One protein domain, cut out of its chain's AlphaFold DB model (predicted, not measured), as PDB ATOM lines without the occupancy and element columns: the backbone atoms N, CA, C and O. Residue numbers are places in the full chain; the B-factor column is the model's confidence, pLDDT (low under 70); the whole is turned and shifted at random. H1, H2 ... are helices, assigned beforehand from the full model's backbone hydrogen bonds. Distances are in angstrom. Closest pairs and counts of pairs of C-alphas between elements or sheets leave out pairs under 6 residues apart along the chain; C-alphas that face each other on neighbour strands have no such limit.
ATOM      1  N   ASP A   7     -48.740 -20.217 -39.566       89.94
ATOM      2  CA  ASP A   7     -49.750 -19.226 -39.178       89.94
ATOM      3  C   ASP A   7     -49.543 -18.702 -37.741       89.94
ATOM      4  O   ASP A   7     -49.559 -17.497 -37.510       89.94
ATOM      5  N   LEU A   8     -49.222 -19.589 -36.789       90.25
ATOM      6  CA  LEU A   8     -48.948 -19.199 -35.401       90.25
ATOM      7  C   LEU A   8     -47.680 -18.352 -35.277       90.25
ATOM      8  O   LEU A   8     -47.636 -17.420 -34.477       90.25
ATOM      9  N   VAL A   9     -46.644 -18.687 -36.049       91.75
ATOM     10  CA  VAL A   9     -45.389 -17.927 -36.066       91.75
ATOM     11  C   VAL A   9     -45.610 -16.554 -36.684       91.75
ATOM     12  O   VAL A   9     -45.155 -15.562 -36.125       91.75
ATOM     13  N   ASP A  10     -46.331 -16.479 -37.800       92.62
ATOM     14  CA  ASP A  10     -46.617 -15.222 -38.486       92.62
ATOM     15  C   ASP A  10     -47.487 -14.290 -37.625       92.62
ATOM     16  O   ASP A  10     -47.124 -13.130 -37.411       92.62
ATOM     17  N   ALA A  11     -48.556 -14.821 -37.022       93.69
ATOM     18  CA  ALA A  11     -49.366 -14.095 -36.048       93.69
ATOM     19  C   ALA A  11     -48.521 -13.621 -34.853       93.69
ATOM     20  O   ALA A  11     -48.574 -12.452 -34.474       93.69
ATOM     21  N   GLY A  12     -47.671 -14.493 -34.303       94.00
ATOM     22  CA  GLY A  12     -46.829 -14.149 -33.161       94.00
ATOM     23  C   GLY A  12     -45.778 -13.088 -33.481       94.00
ATOM     24  O   GLY A  12     -45.530 -12.204 -32.666       94.00
ATOM     25  N   LEU A  13     -45.192 -13.118 -34.680       93.81
ATOM     26  CA  LEU A  13     -44.271 -12.080 -35.146       93.81
ATOM     27  C   LEU A  13     -44.974 -10.726 -35.285       93.81
ATOM     28  O   LEU A  13     -44.417  -9.713 -34.854       93.81
ATOM     29  N   ARG A  14     -46.192 -10.703 -35.841       94.56
ATOM     30  CA  ARG A  14     -47.005  -9.479 -35.946       94.56
ATOM     31  C   ARG A  14     -47.345  -8.919 -34.570       94.56
ATOM     32  O   ARG A  14     -47.138  -7.729 -34.336       94.56
ATOM     33  N   ASP A  15     -47.776  -9.771 -33.647       94.31
ATOM     34  CA  ASP A  15     -48.135  -9.359 -32.290       94.31
ATOM     35  C   ASP A  15     -46.921  -8.828 -31.522       94.31
ATOM     36  O   ASP A  15     -46.983  -7.761 -30.911       94.31
ATOM     37  N   LEU A  16     -45.769  -9.498 -31.626       91.94
ATOM     38  CA  LEU A  16     -44.524  -9.026 -31.016       91.94
ATOM     39  C   LEU A  16     -44.038  -7.699 -31.609       91.94
ATOM     40  O   LEU A  16     -43.535  -6.843 -30.868       91.94
ATOM     41  N   ALA A  17     -44.191  -7.510 -32.923       91.06
ATOM     42  CA  ALA A  17     -43.880  -6.246 -33.585       91.06
ATOM     43  C   ALA A  17     -44.802  -5.117 -33.096       91.06
ATOM     44  O   ALA A  17     -44.324  -4.018 -32.810       91.06
ATOM     45  N   ALA A  18     -46.091  -5.411 -32.903       91.62
ATOM     46  CA  ALA A  18     -47.072  -4.490 -32.331       91.62
ATOM     47  C   ALA A  18     -46.911  -4.281 -30.809       91.62
ATOM     48  O   ALA A  18     -47.496  -3.355 -30.252       91.62
ATOM     49  N   GLY A  19     -46.098  -5.098 -30.129       89.88
ATOM     50  CA  GLY A  19     -45.940  -5.055 -28.672       89.88
ATOM     51  C   GLY A  19     -47.145  -5.617 -27.912       89.88
ATOM     52  O   GLY A  19     -47.362  -5.240 -26.762       89.88
ATOM     53  N   LEU A  20     -47.926  -6.488 -28.550       91.12
ATOM     54  CA  LEU A  20     -49.095  -7.135 -27.969       91.12
ATOM     55  C   LEU A  20     -48.691  -8.377 -27.171       91.12
ATOM     56  O   LEU A  20     -47.881  -9.197 -27.609       91.12
ATOM     57  N   GLU A  21     -49.292  -8.527 -25.993       90.38
ATOM     58  CA  GLU A  21     -49.167  -9.733 -25.178       90.38
ATOM     59  C   GLU A  21     -50.271 -10.721 -25.564       90.38
ATOM     60  O   GLU A  21     -51.372 -10.700 -25.022       90.38
ATOM     61  N   SER A  22     -49.970 -11.567 -26.547       93.94
ATOM     62  CA  SER A  22     -50.885 -12.583 -27.067       93.94
ATOM     63  C   SER A  22     -50.305 -13.989 -26.917       93.94
ATOM     64  O   SER A  22     -49.093 -14.167 -26.776       93.94
ATOM     65  N   ILE A  23     -51.164 -15.010 -26.989       94.25
ATOM     66  CA  ILE A  23     -50.746 -16.421 -27.014       94.25
ATOM     67  C   ILE A  23     -49.703 -16.687 -28.123       94.25
ATOM     68  O   ILE A  23     -48.620 -17.183 -27.798       94.25
ATOM     69  N   PRO A  24     -49.943 -16.358 -29.412       93.94
ATOM     70  CA  PRO A  24     -48.944 -16.600 -30.452       93.94
ATOM     71  C   PRO A  24     -47.682 -15.741 -30.263       93.94
ATOM     72  O   PRO A  24     -46.578 -16.228 -30.509       93.94
ATOM     73  N   GLY A  25     -47.802 -14.509 -29.755       94.56
ATOM     74  CA  GLY A  25     -46.656 -13.645 -29.467       94.56
ATOM     75  C   GLY A  25     -45.753 -14.202 -28.364       94.56
ATOM     76  O   GLY A  25     -44.538 -14.300 -28.545       94.56
ATOM     77  N   MET A  26     -46.333 -14.638 -27.241       94.62
ATOM     78  CA  MET A  26     -45.575 -15.257 -26.147       94.62
ATOM     79  C   MET A  26     -44.973 -16.600 -26.567       94.62
ATOM     80  O   MET A  26     -43.838 -16.898 -26.205       94.62
ATOM     81  N   LEU A  27     -45.674 -17.376 -27.401       94.50
ATOM     82  CA  LEU A  27     -45.130 -18.605 -27.975       94.50
ATOM     83  C   LEU A  27     -43.892 -18.322 -28.844       94.50
ATOM     84  O   LEU A  27     -42.858 -18.956 -28.654       94.50
ATOM     85  N   VAL A  28     -43.946 -17.343 -29.752       94.56
ATOM     86  CA  VAL A  28     -42.777 -16.954 -30.567       94.56
ATOM     87  C   VAL A  28     -41.641 -16.407 -29.697       94.56
ATOM     88  O   VAL A  28     -40.476 -16.709 -29.955       94.56
ATOM     89  N   ALA A  29     -41.953 -15.656 -28.637       93.50
ATOM     90  CA  ALA A  29     -40.953 -15.150 -27.701       93.50
ATOM     91  C   ALA A  29     -40.217 -16.281 -26.959       93.50
ATOM     92  O   ALA A  29     -38.987 -16.238 -26.860       93.50
ATOM     93  N   SER A  30     -40.932 -17.319 -26.513       92.44
ATOM     94  CA  SER A  30     -40.344 -18.501 -25.859       92.44
ATOM     95  C   SER A  30     -39.403 -19.285 -26.777       92.44
ATOM     96  O   SER A  30     -38.408 -19.836 -26.317       92.44
ATOM     97  N   PHE A  31     -39.664 -19.288 -28.087       92.25
ATOM     98  CA  PHE A  31     -38.825 -19.956 -29.092       92.25
ATOM     99  C   PHE A  31     -37.897 -18.990 -29.843       92.25
ATOM    100  O   PHE A  31     -37.326 -19.349 -30.874       92.25
ATOM    101  N   SER A  32     -37.720 -17.769 -29.329       91.38
ATOM    102  CA  SER A  32     -37.035 -16.679 -30.033       91.38
ATOM    103  C   SER A  32     -35.614 -17.030 -30.468       91.38
ATOM    104  O   SER A  32     -35.249 -16.741 -31.605       91.38
ATOM    105  N   GLN A  33     -34.828 -17.686 -29.611       89.50
ATOM    106  CA  GLN A  33     -33.471 -18.117 -29.951       89.50
ATOM    107  C   GLN A  33     -33.476 -19.078 -31.148       89.50
ATOM    108  O   GLN A  33     -32.859 -18.784 -32.169       89.50
ATOM    109  N   ARG A  34     -34.257 -20.161 -31.067       89.94
ATOM    110  CA  ARG A  34     -34.329 -21.180 -32.122       89.94
ATOM    111  C   ARG A  34     -34.869 -20.619 -33.435       89.94
ATOM    112  O   ARG A  34     -34.351 -20.927 -34.497       89.94
ATOM    113  N   LEU A  35     -35.896 -19.772 -33.383       90.38
ATOM    114  CA  LEU A  35     -36.462 -19.144 -34.580       90.38
ATOM    115  C   LEU A  35     -35.467 -18.185 -35.251       90.38
ATOM    116  O   LEU A  35     -35.408 -18.139 -36.480       90.38
ATOM    117  N   ARG A  36     -34.641 -17.468 -34.478       90.94
ATOM    118  CA  ARG A  36     -33.564 -16.631 -35.030       90.94
ATOM    119  C   ARG A  36     -32.469 -17.458 -35.692       90.94
ATOM    120  O   ARG A  36     -32.006 -17.073 -36.760       90.94
ATOM    121  N   GLU A  37     -32.095 -18.598 -35.112       89.75
ATOM    122  CA  GLU A  37     -31.155 -19.539 -35.742       89.75
ATOM    123  C   GLU A  37     -31.684 -20.073 -37.084       89.75
ATOM    124  O   GLU A  37     -30.907 -20.371 -37.987       89.75
ATOM    125  N   LEU A  38     -33.010 -20.125 -37.245       88.38
ATOM    126  CA  LEU A  38     -33.689 -20.484 -38.494       88.38
ATOM    127  C   LEU A  38     -33.909 -19.303 -39.454       88.38
ATOM    128  O   LEU A  38     -34.512 -19.490 -40.509       88.38
ATOM    129  N   GLY A  39     -33.436 -18.100 -39.114       90.00
ATOM    130  CA  GLY A  39     -33.528 -16.908 -39.960       90.00
ATOM    131  C   GLY A  39     -34.825 -16.104 -39.832       90.00
ATOM    132  O   GLY A  39     -35.046 -15.192 -40.628       90.00
ATOM    133  N   TYR A  40     -35.686 -16.393 -38.847       90.19
ATOM    134  CA  TYR A  40     -36.901 -15.598 -38.627       90.19
ATOM    135  C   TYR A  40     -36.597 -14.270 -37.916       90.19
ATOM    136  O   TYR A  40     -35.808 -14.241 -36.963       90.19
ATOM    137  N   PRO A  41     -37.273 -13.169 -38.301       90.44
ATOM    138  CA  PRO A  41     -37.029 -11.834 -37.757       90.44
ATOM    139  C   PRO A  41     -37.716 -11.627 -36.394       90.44
ATOM    140  O   PRO A  41     -38.546 -10.735 -36.230       90.44
ATOM    141  N   VAL A  42     -37.390 -12.450 -35.391       90.38
ATOM    142  CA  VAL A  42     -37.974 -12.318 -34.045       90.38
ATOM    143  C   VAL A  42     -37.387 -11.094 -33.326       90.38
ATOM    144  O   VAL A  42     -36.168 -11.069 -33.099       90.38
ATOM    145  N   PRO A  43     -38.209 -10.115 -32.891       86.69
ATOM    146  CA  PRO A  43     -37.733  -8.892 -32.243       86.69
ATOM    147  C   PRO A  43     -36.825  -9.165 -31.041       86.69
ATOM    148  O   PRO A  43     -37.110 -10.037 -30.221       86.69
ATOM    149  N   GLN A  44     -35.744  -8.392 -30.892       79.38
ATOM    150  CA  GLN A  44     -34.825  -8.451 -29.743       79.38
ATOM    151  C   GLN A  44     -35.360  -7.696 -28.518       79.38
ATOM    152  O   GLN A  44     -34.658  -6.899 -27.902       79.38
ATOM    153  N   ARG A  45     -36.624  -7.932 -28.158       79.94
ATOM    154  CA  ARG A  45     -37.198  -7.412 -26.912       79.94
ATOM    155  C   ARG A  45     -36.918  -8.375 -25.769       79.94
ATOM    156  O   ARG A  45     -37.110  -9.580 -25.904       79.94
ATOM    157  N   HIS A  46     -36.499  -7.824 -24.635       82.62
ATOM    158  CA  HIS A  46     -36.428  -8.576 -23.393       82.62
ATOM    159  C   HIS A  46     -37.852  -8.768 -22.862       82.62
ATOM    160  O   HIS A  46     -38.469  -7.826 -22.368       82.62
ATOM    161  N   ILE A  47     -38.383  -9.978 -23.020       86.38
ATOM    162  CA  ILE A  47     -39.657 -10.387 -22.434       86.38
ATOM    163  C   ILE A  47     -39.303 -11.328 -21.284       86.38
ATOM    164  O   ILE A  47     -38.753 -12.396 -21.551       86.38
ATOM    165  N   PRO A  48     -39.549 -10.941 -20.023       88.56
ATOM    166  CA  PRO A  48     -39.267 -11.814 -18.895       88.56
ATOM    167  C   PRO A  48     -40.296 -12.944 -18.856       88.56
ATOM    168  O   PRO A  48     -41.505 -12.694 -18.949       88.56
ATOM    169  N   ASP A  49     -39.786 -14.167 -18.725       90.44
ATOM    170  CA  ASP A  49     -40.552 -15.404 -18.568       90.44
ATOM    171  C   ASP A  49     -41.702 -15.559 -19.586       90.44
ATOM    172  O   ASP A  49     -42.867 -15.704 -19.192       90.44
ATOM    173  N   PRO A  50     -41.416 -15.528 -20.905       91.75
ATOM    174  CA  PRO A  50     -42.451 -15.588 -21.938       91.75
ATOM    175  C   PRO A  50     -43.282 -16.874 -21.842       91.75
ATOM    176  O   PRO A  50     -44.480 -16.851 -22.105       91.75
ATOM    177  N   GLU A  51     -42.688 -17.974 -21.372       91.75
ATOM    178  CA  GLU A  51     -43.380 -19.245 -21.141       91.75
ATOM    179  C   GLU A  51     -44.413 -19.153 -20.007       91.75
ATOM    180  O   GLU A  51     -45.551 -19.595 -20.162       91.75
ATOM    181  N   ILE A  52     -44.066 -18.501 -18.892       93.50
ATOM    182  CA  ILE A  52     -44.994 -18.290 -17.771       93.50
ATOM    183  C   ILE A  52     -46.126 -17.346 -18.191       93.50
ATOM    184  O   ILE A  52     -47.283 -17.544 -17.807       93.50
ATOM    185  N   ARG A  53     -45.819 -16.305 -18.975       93.81
ATOM    186  CA  ARG A  53     -46.835 -15.395 -19.528       93.81
ATOM    187  C   ARG A  53     -47.774 -16.123 -20.485       93.81
ATOM    188  O   ARG A  53     -48.986 -15.993 -20.337       93.81
ATOM    189  N   LEU A  54     -47.230 -16.939 -21.389       93.94
ATOM    190  CA  LEU A  54     -48.005 -17.803 -22.280       93.94
ATOM    191  C   LEU A  54     -48.963 -18.687 -21.481       93.94
ATOM    192  O   LEU A  54     -50.161 -18.696 -21.756       93.94
ATOM    193  N   TYR A  55     -48.451 -19.389 -20.469       93.19
ATOM    194  CA  TYR A  55     -49.264 -20.273 -19.642       93.19
ATOM    195  C   TYR A  55     -50.402 -19.518 -18.942       93.19
ATOM    196  O   TYR A  55     -51.549 -19.955 -18.994       93.19
ATOM    197  N   ARG A  56     -50.122 -18.330 -18.384       93.75
ATOM    198  CA  ARG A  56     -51.143 -17.479 -17.750       93.75
ATOM    199  C   ARG A  56     -52.216 -16.979 -18.715       93.75
ATOM    200  O   ARG A  56     -53.371 -16.870 -18.310       93.75
ATOM    201  N   LEU A  57     -51.862 -16.652 -19.958       93.50
ATOM    202  CA  LEU A  57     -52.847 -16.280 -20.981       93.50
ATOM    203  C   LEU A  57     -53.761 -17.462 -21.303       93.50
ATOM    204  O   LEU A  57     -54.981 -17.321 -21.316       93.50
ATOM    205  N   ILE A  58     -53.175 -18.646 -21.480       94.00
ATOM    206  CA  ILE A  58     -53.928 -19.868 -21.760       94.00
ATOM    207  C   ILE A  58     -54.852 -20.215 -20.582       94.00
ATOM    208  O   ILE A  58     -56.013 -20.527 -20.813       94.00
ATOM    209  N   GLU A  59     -54.384 -20.122 -19.334       93.88
ATOM    210  CA  GLU A  59     -55.217 -20.335 -18.136       93.88
ATOM    211  C   GLU A  59     -56.444 -19.420 -18.082       93.88
ATOM    212  O   GLU A  59     -57.491 -19.822 -17.580       93.88
ATOM    213  N   ARG A  60     -56.323 -18.187 -18.582       92.12
ATOM    214  CA  ARG A  60     -57.419 -17.211 -18.573       92.12
ATOM    215  C   ARG A  60     -58.433 -17.451 -19.683       92.12
ATOM    216  O   ARG A  60     -59.617 -17.213 -19.468       92.12
ATOM    217  N   GLU A  61     -57.973 -17.872 -20.858       89.62
ATOM    218  CA  GLU A  61     -58.818 -17.957 -22.055       89.62
ATOM    219  C   GLU A  61     -59.305 -19.375 -22.376       89.62
ATOM    220  O   GLU A  61     -60.263 -19.533 -23.131       89.62
ATOM    221  N   GLN A  62     -58.668 -20.416 -21.829       89.12
ATOM    222  CA  GLN A  62     -58.923 -21.809 -22.202       89.12
ATOM    223  C   GLN A  62     -59.330 -22.666 -21.005       89.12
ATOM    224  O   GLN A  62     -58.695 -22.658 -19.955       89.12
ATOM    225  N   GLY A  63     -60.351 -23.507 -21.196       84.12
ATOM    226  CA  GLY A  63     -60.850 -24.404 -20.146       84.12
ATOM    227  C   GLY A  63     -59.908 -25.562 -19.785       84.12
ATOM    228  O   GLY A  63     -60.057 -26.156 -18.721       84.12
ATOM    229  N   ASN A  64     -58.944 -25.904 -20.649       90.44
ATOM    230  CA  ASN A  64     -57.934 -26.931 -20.371       90.44
ATOM    231  C   ASN A  64     -56.529 -26.432 -20.754       90.44
ATOM    232  O   ASN A  64     -56.051 -26.702 -21.865       90.44
ATOM    233  N   PRO A  65     -55.863 -25.686 -19.855       89.38
ATOM    234  CA  PRO A  65     -54.645 -24.967 -20.193       89.38
ATOM    235  C   PRO A  65     -53.461 -25.883 -20.476       89.38
ATOM    236  O   PRO A  65     -52.693 -25.619 -21.396       89.38
ATOM    237  N   HIS A  66     -53.350 -27.005 -19.766       90.12
ATOM    238  CA  HIS A  66     -52.290 -27.982 -20.003       90.12
ATOM    239  C   HIS A  66     -52.370 -28.607 -21.398       90.12
ATOM    240  O   HIS A  66     -51.362 -28.681 -22.100       90.12
ATOM    241  N   VAL A  67     -53.563 -29.046 -21.818       92.19
ATOM    242  CA  VAL A  67     -53.751 -29.657 -23.144       92.19
ATOM    243  C   VAL A  67     -53.474 -28.638 -24.245       92.19
ATOM    244  O   VAL A  67     -52.768 -28.949 -25.206       92.19
ATOM    245  N   TYR A  68     -53.977 -27.414 -24.086       91.88
ATOM    246  CA  TYR A  68     -53.776 -26.350 -25.064       91.88
ATOM    247  C   TYR A  68     -52.300 -25.943 -25.171       91.88
ATOM    248  O   TYR A  68     -51.749 -25.888 -26.271       91.88
ATOM    249  N   TYR A  69     -51.632 -25.751 -24.029       92.81
ATOM    250  CA  TYR A  69     -50.201 -25.465 -23.956       92.81
ATOM    251  C   TYR A  69     -49.372 -26.548 -24.654       92.81
ATOM    252  O   TYR A  69     -48.607 -26.247 -25.570       92.81
ATOM    253  N   ASN A  70     -49.581 -27.820 -24.301       93.00
ATOM    254  CA  ASN A  70     -48.843 -28.932 -24.902       93.00
ATOM    255  C   ASN A  70     -49.059 -29.014 -26.421       93.00
ATOM    256  O   ASN A  70     -48.113 -29.280 -27.164       93.00
ATOM    257  N   GLY A  71     -50.279 -28.739 -26.892       93.38
ATOM    258  CA  GLY A  71     -50.592 -28.674 -28.318       93.38
ATOM    259  C   GLY A  71     -49.817 -27.574 -29.051       93.38
ATOM    260  O   GLY A  71     -49.268 -27.821 -30.128       93.38
ATOM    261  N   LEU A  72     -49.717 -26.381 -28.458       92.44
ATOM    262  CA  LEU A  72     -48.942 -25.271 -29.022       92.44
ATOM    263  C   LEU A  72     -47.443 -25.575 -29.066       92.44
ATOM    264  O   LEU A  72     -46.810 -25.362 -30.102       92.44
ATOM    265  N   ILE A  73     -46.889 -26.113 -27.976       92.94
ATOM    266  CA  ILE A  73     -45.474 -26.494 -27.902       92.94
ATOM    267  C   ILE A  73     -45.151 -27.558 -28.954       92.94
ATOM    268  O   ILE A  73     -44.210 -27.389 -29.731       92.94
ATOM    269  N   ALA A  74     -45.958 -28.618 -29.048       92.00
ATOM    270  CA  ALA A  74     -45.759 -29.674 -30.038       92.00
ATOM    271  C   ALA A  74     -45.815 -29.132 -31.477       92.00
ATOM    272  O   ALA A  74     -44.978 -29.490 -32.311       92.00
ATOM    273  N   ARG A  75     -46.761 -28.228 -31.766       91.94
ATOM    274  CA  ARG A  75     -46.890 -27.596 -33.085       91.94
ATOM    275  C   ARG A  75     -45.689 -26.705 -33.414       91.94
ATOM    276  O   ARG A  75     -45.185 -26.786 -34.531       91.94
ATOM    277  N   MET A  76     -45.191 -25.922 -32.455       92.88
ATOM    278  CA  MET A  76     -44.004 -25.076 -32.640       92.88
ATOM    279  C   MET A  76     -42.729 -25.903 -32.857       92.88
ATOM    280  O   MET A  76     -41.935 -25.607 -33.749       92.88
ATOM    281  N   VAL A  77     -42.547 -26.982 -32.093       91.06
ATOM    282  CA  VAL A  77     -41.402 -27.891 -32.265       91.06
ATOM    283  C   VAL A  77     -41.446 -28.570 -33.634       91.06
ATOM    284  O   VAL A  77     -40.430 -28.603 -34.326       91.06
ATOM    285  N   SER A  78     -42.616 -29.067 -34.047       90.00
ATOM    286  CA  SER A  78     -42.806 -29.682 -35.367       90.00
ATOM    287  C   SER A  78     -42.504 -28.696 -36.501       90.00
ATOM    288  O   SER A  78     -41.777 -29.030 -37.438       90.00
ATOM    289  N   PHE A  79     -42.977 -27.450 -36.374       90.56
ATOM    290  CA  PHE A  79     -42.662 -26.374 -37.311       90.56
ATOM    291  C   PHE A  79     -41.152 -26.131 -37.420       90.56
ATOM    292  O   PHE A  79     -40.600 -26.190 -38.518       90.56
ATOM    293  N   ALA A  80     -40.472 -25.914 -36.290       89.44
ATOM    294  CA  ALA A  80     -39.034 -25.653 -36.270       89.44
ATOM    295  C   ALA A  80     -38.247 -26.809 -36.909       89.44
ATOM    296  O   ALA A  80     -37.395 -26.579 -37.765       89.44
ATOM    297  N   GLN A  81     -38.598 -28.057 -36.583       89.50
ATOM    298  CA  GLN A  81     -37.987 -29.243 -37.187       89.50
ATOM    299  C   GLN A  81     -38.218 -29.328 -38.700       89.50
ATOM    300  O   GLN A  81     -37.316 -29.736 -39.435       89.50
ATOM    301  N   ALA A  82     -39.411 -28.972 -39.182       88.69
ATOM    302  CA  ALA A  82     -39.706 -28.956 -40.609       88.69
ATOM    303  C   ALA A  82     -38.862 -27.899 -41.337       88.69
ATOM    304  O   ALA A  82     -38.247 -28.214 -42.357       88.69
ATOM    305  N   VAL A  83     -38.751 -26.689 -40.777       87.56
ATOM    306  CA  VAL A  83     -37.884 -25.632 -41.322       87.56
ATOM    307  C   VAL A  83     -36.421 -26.070 -41.321       87.56
ATOM    308  O   VAL A  83     -35.750 -25.940 -42.338       87.56
ATOM    309  N   GLU A  84     -35.927 -26.656 -40.229       86.88
ATOM    310  CA  GLU A  84     -34.554 -27.169 -40.140       86.88
ATOM    311  C   GLU A  84     -34.243 -28.231 -41.199       86.88
ATOM    312  O   GLU A  84     -33.123 -28.298 -41.709       86.88
ATOM    313  N   LYS A  85     -35.208 -29.106 -41.504       86.62
ATOM    314  CA  LYS A  85     -35.055 -30.124 -42.550       86.62
ATOM    315  C   LYS A  85     -34.998 -29.492 -43.934       86.62
ATOM    316  O   LYS A  85     -34.163 -29.899 -44.732       86.62
ATOM    317  N   VAL A  86     -35.836 -28.493 -44.202       84.25
ATOM    318  CA  VAL A  86     -35.810 -27.747 -45.469       84.25
ATOM    319  C   VAL A  86     -34.501 -26.965 -45.609       84.25
ATOM    320  O   VAL A  86     -33.865 -27.037 -46.654       84.25
ATOM    321  N   ALA A  87     -34.047 -26.299 -44.544       79.19
ATOM    322  CA  ALA A  87     -32.792 -25.550 -44.527       79.19
ATOM    323  C   ALA A  87     -31.561 -26.449 -44.743       79.19
ATOM    324  O   ALA A  87     -30.617 -26.044 -45.415       79.19
TER     325      ALA A  87
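AT A GLANCE: This is residues 7 to 87 of the 98 residues of an uncharacterized protein of Acidobacteria bacterium (UniProt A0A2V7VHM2). One long helix, H5, makes the longest axis, and four shorter helices lie along one side of it. H2 is in the middle, H1 crosses it, H4 runs back side by side with it, and H3 is over the last half of H5; the long link of residues 38 to 49 folds back from H3 to H4. The printed part has 81 residues with five named helices, H1 to H5 in order, and no named strand: all helix. It is compact, with a radius of gyration of the C-alphas of 12.2 A, and spans 37 by 25 by 19 A.

HOW THE PARTS SIT: Start with H1, residues 7 to 18, which touches H2, residues 23 to 30, about perpendicular at 83 degrees; their closest C-alphas, of Gly 12 and Gly 25, are 3.7 A apart. H2 touches H4, residues 50 to 61, at a shallow tilt of 16 degrees, opposite ways; look at C-alphas 26 and 54, the closest, 5.2 A apart. With residues 55 to 59 alone, H4 touches residues 65 to 69 of H5, residues 65 to 87, at a steep tilt of 47 degrees; the closest C-alphas, 59 and 65, are 5.1 A apart. H3, residues 32 to 37, is close to but not clearly touching H5, with the closest C-alphas, 35 and 80, 7.2 A apart. H1 and H3 are apart. Every O i to N i+4 pair is within hydrogen-bond range in H1, H2, H3, H4 and H5.

IN THESE COORDINATES: Find C-alpha 7 at (-49.750, -19.226, -39.178); from there H1 runs 16.5 A. H2 and H3 follow, 10.7 A and 8.7 A long. H4 covers 16.5 A, and H5 runs 32.7 A to C-alpha 87 at (-32.792, -25.550, -44.527).

THE WHOLE: The two C-alphas farthest apart, of Gly 63 and Ala 87, are 37.2 A apart. The printed part has no cut; the link from H3 to H4 is long. No printed residue is under 70 in pLDDT.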